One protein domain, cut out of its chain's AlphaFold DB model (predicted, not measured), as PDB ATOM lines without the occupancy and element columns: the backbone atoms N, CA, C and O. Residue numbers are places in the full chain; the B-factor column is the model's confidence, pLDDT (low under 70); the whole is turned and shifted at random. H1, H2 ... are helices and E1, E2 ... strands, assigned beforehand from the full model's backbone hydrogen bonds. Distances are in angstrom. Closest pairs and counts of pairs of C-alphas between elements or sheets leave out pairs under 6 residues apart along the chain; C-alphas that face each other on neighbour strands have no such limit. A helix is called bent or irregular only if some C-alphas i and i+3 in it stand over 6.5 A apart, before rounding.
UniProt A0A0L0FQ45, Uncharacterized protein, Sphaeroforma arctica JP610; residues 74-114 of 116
ATOM      1  N   MET A  74     149.185 157.517 163.056       72.00
ATOM      2  CA  MET A  74     148.609 158.855 162.932       72.00
ATOM      3  C   MET A  74     148.235 159.160 161.483       72.00
ATOM      4  O   MET A  74     148.930 158.764 160.545       72.00
ATOM      5  N   LYS A  75     147.135 159.894 161.288       74.12
ATOM      6  CA  LYS A  75     146.734 160.371 159.959       74.12
ATOM      7  C   LYS A  75     147.732 161.406 159.450       74.12
ATOM      8  O   LYS A  75     148.133 162.308 160.189       74.12
ATOM      9  N   CYS A  76     148.084 161.308 158.173       77.56
ATOM     10  CA  CYS A  76     148.879 162.328 157.505       77.56
ATOM     11  C   CYS A  76     148.140 163.676 157.538       77.56
ATOM     12  O   CYS A  76     146.974 163.773 157.141       77.56
ATOM     13  N   SER A  77     148.811 164.741 157.980       75.62
ATOM     14  CA  SER A  77     148.207 166.073 158.074       75.62
ATOM     15  C   SER A  77     149.064 167.129 157.388       75.62
ATOM     16  O   SER A  77     150.277 166.989 157.243       75.62
ATOM     17  N   HIS A  78     148.440 168.223 156.944       75.44
ATOM     18  CA  HIS A  78     149.198 169.336 156.366       75.44
ATOM     19  C   HIS A  78     150.185 169.926 157.377       75.44
ATOM     20  O   HIS A  78     151.326 170.196 157.022       75.44
ATOM     21  N   GLU A  79     149.783 170.062 158.637       72.94
ATOM     22  CA  GLU A  79     150.613 170.665 159.681       72.94
ATOM     23  C   GLU A  79     151.916 169.894 159.914       72.94
ATOM     24  O   GLU A  79     152.960 170.495 160.157       72.94
ATOM     25  N   THR A  80     151.877 168.566 159.781       69.94
ATOM     26  CA  THR A  80     153.059 167.716 159.980       69.94
ATOM     27  C   THR A  80     153.813 167.403 158.690       69.94
ATOM     28  O   THR A  80     155.044 167.336 158.709       69.94
ATOM     29  N   ASN A  81     153.120 167.249 157.557       75.00
ATOM     30  CA  ASN A  81     153.714 166.718 156.327       75.00
ATOM     31  C   ASN A  81     153.884 167.747 155.198       75.00
ATOM     32  O   ASN A  81     154.619 167.465 154.251       75.00
ATOM     33  N   GLN A  82     153.275 168.942 155.260       78.81
ATOM     34  CA  GLN A  82     153.288 169.896 154.137       78.81
ATOM     35  C   GLN A  82     154.702 170.319 153.735       78.81
ATOM     36  O   GLN A  82     155.004 170.339 152.543       78.81
ATOM     37  N   GLY A  83     155.575 170.627 154.698       80.81
ATOM     38  CA  GLY A  83     156.959 171.020 154.409       80.81
ATOM     39  C   GLY A  83     157.737 169.919 153.681       80.81
ATOM     40  O   GLY A  83     158.351 170.180 152.648       80.81
ATOM     41  N   LYS A  84     157.628 168.676 154.170       77.62
ATOM     42  CA  LYS A  84     158.304 167.499 153.600       77.62
ATOM     43  C   LYS A  84     157.754 167.117 152.227       77.62
ATOM     44  O   LYS A  84     158.521 166.871 151.303       77.62
ATOM     45  N   CYS A  85     156.435 167.101 152.048       80.88
ATOM     46  CA  CYS A  85     155.866 166.785 150.739       80.88
ATOM     47  C   CYS A  85     156.164 167.889 149.720       80.88
ATOM     48  O   CYS A  85     156.492 167.587 148.576       80.88
ATOM     49  N   LYS A  86     156.172 169.162 150.144       82.75
ATOM     50  CA  LYS A  86     156.552 170.287 149.282       82.75
ATOM     51  C   LYS A  86     158.010 170.199 148.825       82.75
ATOM     52  O   LYS A  86     158.252 170.444 147.645       82.75
ATOM     53  N   SER A  87     158.955 169.821 149.694       82.56
ATOM     54  CA  SER A  87     160.362 169.638 149.297       82.56
ATOM     55  C   SER A  87     160.563 168.474 148.323       82.56
ATOM     56  O   SER A  87     161.506 168.495 147.542       82.56
ATOM     57  N   LEU A  88     159.654 167.497 148.323       81.56
ATOM     58  CA  LEU A  88     159.615 166.395 147.356       81.56
ATOM     59  C   LEU A  88     158.814 166.726 146.083       81.56
ATOM     60  O   LEU A  88     158.667 165.870 145.217       81.56
ATOM     61  N   GLY A  89     158.248 167.932 145.967       83.38
ATOM     62  CA  GLY A  89     157.380 168.308 144.845       83.38
ATOM     63  C   GLY A  89     155.988 167.659 144.865       83.38
ATOM     64  O   GLY A  89     155.221 167.850 143.924       83.38
ATOM     65  N   LYS A  90     155.629 166.968 145.948       86.56
ATOM     66  CA  LYS A  90     154.408 166.169 146.137       86.56
ATOM     67  C   LYS A  90     153.360 166.894 146.997       86.56
ATOM     68  O   LYS A  90     153.643 167.926 147.611       86.56
ATOM     69  N   ASN A  91     152.136 166.370 147.037       83.69
ATOM     70  CA  ASN A  91     151.057 166.819 147.925       83.69
ATOM     71  C   ASN A  91     150.919 165.880 149.129       83.69
ATOM     72  O   ASN A  91     151.263 164.707 149.038       83.69
ATOM     73  N   VAL A  92     150.388 166.388 150.244       81.38
ATOM     74  CA  VAL A  92     150.075 165.539 151.403       81.38
ATOM     75  C   VAL A  92     148.889 164.640 151.064       81.38
ATOM     76  O   VAL A  92     147.852 165.126 150.604       81.38
ATOM     77  N   ASP A  93     149.027 163.342 151.312       82.38
ATOM     78  CA  ASP A  93     147.934 162.392 151.199       82.38
ATOM     79  C   ASP A  93     147.244 162.172 152.541       82.38
ATOM     80  O   ASP A  93     147.711 161.411 153.374       82.38
ATOM     81  N   LYS A  94     146.110 162.843 152.752       76.62
ATOM     82  CA  LYS A  94     145.339 162.756 154.006       76.62
ATOM     83  C   LYS A  94     144.649 161.400 154.220       76.62
ATOM     84  O   LYS A  94     144.086 161.186 155.289       76.62
ATOM     85  N   HIS A  95     144.628 160.541 153.201       75.88
ATOM     86  CA  HIS A  95     144.033 159.206 153.284       75.88
ATOM     87  C   HIS A  95     145.006 158.159 153.828       75.88
ATOM     88  O   HIS A  95     144.565 157.102 154.266       75.88
ATOM     89  N   GLU A  96     146.302 158.467 153.832       72.94
ATOM     90  CA  GLU A  96     147.332 157.583 154.357       72.94
ATOM     91  C   GLU A  96     147.534 157.785 155.862       72.94
ATOM     92  O   GLU A  96     147.212 158.827 156.454       72.94
ATOM     93  N   THR A  97     148.094 156.756 156.488       70.94
ATOM     94  CA  THR A  97     148.519 156.794 157.889       70.94
ATOM     95  C   THR A  97     150.012 156.532 157.974       70.94
ATOM     96  O   THR A  97     150.628 155.962 157.073       70.94
ATOM     97  N   CYS A  98     150.627 156.978 159.057       68.75
ATOM     98  CA  CYS A  98     152.039 156.755 159.295       68.75
ATOM     99  C   CYS A  98     152.298 156.433 160.757       68.75
ATOM    100  O   CYS A  98     151.554 156.838 161.649       68.75
ATOM    101  N   TYR A  99     153.400 155.734 160.987       63.88
ATOM    102  CA  TYR A  99     153.842 155.384 162.323       63.88
ATOM    103  C   TYR A  99     154.514 156.578 163.000       63.88
ATOM    104  O   TYR A  99     155.306 157.310 162.390       63.88
ATOM    105  N   ARG A 100     154.172 156.777 164.272       63.78
ATOM    106  CA  ARG A 100     154.735 157.828 165.118       63.78
ATOM    107  C   ARG A 100     156.184 157.488 165.472       63.78
ATOM    108  O   ARG A 100     156.462 156.413 165.985       63.78
ATOM    109  N   TYR A 101     157.100 158.433 165.268       55.91
ATOM    110  CA  TYR A 101     158.457 158.360 165.817       55.91
ATOM    111  C   TYR A 101     158.688 159.566 166.724       55.91
ATOM    112  O   TYR A 101     158.742 160.691 166.228       55.91
ATOM    113  N   GLY A 102     158.795 159.330 168.039       54.09
ATOM    114  CA  GLY A 102     159.267 160.279 169.060       54.09
ATOM    115  C   GLY A 102     158.425 161.549 169.259       54.09
ATOM    116  O   GLY A 102     157.759 161.712 170.274       54.09
ATOM    117  N   ASP A 103     158.417 162.452 168.281       56.44
ATOM    118  CA  ASP A 103     157.975 163.846 168.427       56.44
ATOM    119  C   ASP A 103     156.499 164.093 168.079       56.44
ATOM    120  O   ASP A 103     156.117 165.210 167.729       56.44
ATOM    121  N   LYS A 104     155.646 163.060 168.112       57.19
ATOM    122  CA  LYS A 104     154.238 163.137 167.662       57.19
ATOM    123  C   LYS A 104     154.073 163.665 166.226       57.19
ATOM    124  O   LYS A 104     153.019 164.198 165.884       57.19
ATOM    125  N   LYS A 105     155.100 163.534 165.382       58.03
ATOM    126  CA  LYS A 105     155.080 164.003 163.995       58.03
ATOM    127  C   LYS A 105     155.199 162.836 163.044       58.03
ATOM    128  O   LYS A 105     156.097 162.005 163.146       58.03
ATOM    129  N   CYS A 106     154.313 162.847 162.065       64.81
ATOM    130  CA  CYS A 106     154.374 161.930 160.962       64.81
ATOM    131  C   CYS A 106     155.606 162.238 160.110       64.81
ATOM    132  O   CYS A 106     155.679 163.285 159.463       64.81
ATOM    133  N   ALA A 107     156.608 161.362 160.130       55.94
ATOM    134  CA  ALA A 107     157.896 161.665 159.523       55.94
ATOM    135  C   ALA A 107     158.131 161.030 158.149       55.94
ATOM    136  O   ALA A 107     159.234 161.191 157.630       55.94
ATOM    137  N   SER A 108     157.147 160.358 157.550       64.56
ATOM    138  CA  SER A 108     157.397 159.524 156.378       64.56
ATOM    139  C   SER A 108     156.989 160.162 155.047       64.56
ATOM    140  O   SER A 108     155.997 160.885 154.929       64.56
ATOM    141  N   SER A 109     157.762 159.836 154.012       66.00
ATOM    142  CA  SER A 109     157.411 160.033 152.601       66.00
ATOM    143  C   SER A 109     156.138 159.283 152.192       66.00
ATOM    144  O   SER A 109     155.547 159.640 151.178       66.00
ATOM    145  N   HIS A 110     155.684 158.303 152.989       74.75
ATOM    146  CA  HIS A 110     154.413 157.593 152.791       74.75
ATOM    147  C   HIS A 110     153.196 158.528 152.824       74.75
ATOM    148  O   HIS A 110     152.185 158.230 152.207       74.75
ATOM    149  N   CYS A 111     153.314 159.703 153.450       79.38
ATOM    150  CA  CYS A 111     152.266 160.724 153.436       79.38
ATOM    151  C   CYS A 111     152.295 161.658 152.226       79.38
ATOM    152  O   CYS A 111     151.579 162.660 152.223       79.38
ATOM    153  N   CYS A 112     153.149 161.409 151.233       86.25
ATOM    154  CA  CYS A 112     153.314 162.290 150.089       86.25
ATOM    155  C   CYS A 112     152.899 161.585 148.798       86.25
ATOM    156  O   CYS A 112     153.578 160.667 148.341       86.25
ATOM    157  N   LYS A 113     151.838 162.081 148.156       85.25
ATOM    158  CA  LYS A 113     151.388 161.616 146.841       85.25
ATOM    159  C   LYS A 113     151.772 162.571 145.728       85.25
ATOM    160  O   LYS A 113     151.859 163.785 145.925       85.25
ATOM    161  N   ASP A 114     151.978 162.021 144.543       84.06
ATOM    162  CA  ASP A 114     152.288 162.811 143.360       84.06
ATOM    163  C   ASP A 114     151.158 163.792 143.024       84.06
ATOM    164  O   ASP A 114     149.973 163.553 143.283       84.06
TER     165      ASP A 114
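What this domain is: This is residues 74 to 114 of the 116 residues of an uncharacterized protein of Sphaeroforma arctica JP610 (UniProt A0A0L0FQ45). This small domain has little regular structure: one short helix, H1, and one strand, E1, lie on opposite sides of a middle made of loops, which includes Cys 106 and Cys 111. Short antiparallel pairings tie loop stretches to E1 and to each other. The 41 printed residues hold H1 then E1, a mixed class with 15 residues in named elements. The whole is compact and rounded, with a radius of gyration of the C-alphas of 8.9 A and spans of 25 by 18 by 14 A.

How they stand to each other: H1, residues 78 to 87, is apart from E1, residues 97 to 101. E1 pairs with no named strand. Residues 74 to 75 pair antiparallel with residues 97 to 98 of E1, and residues 105 to 106 with its residues 100 to 101. Residues 91 to 92 pair antiparallel with residues 112 to 113. In H1, 4 of 6 O i to N i+4 pairs are within hydrogen-bond range.

Where its parts are: H1 begins at C-alpha 78 (149.198, 169.336, 156.366) and is 13.2 A long. It is irregular, with C-alphas 80 and 83 at 7.6 A. E1 is 12.8 A long and ends at C-alpha 101 (158.457, 158.360, 165.817).

The domain as a whole: The C-alphas of Gly 102 and Asp 114, the two farthest apart, are 26.8 A apart. The printed part has no cut, and the link from H1 to E1 is short. The model's pLDDT is under 70 at residue 80 and residues 98 to 109.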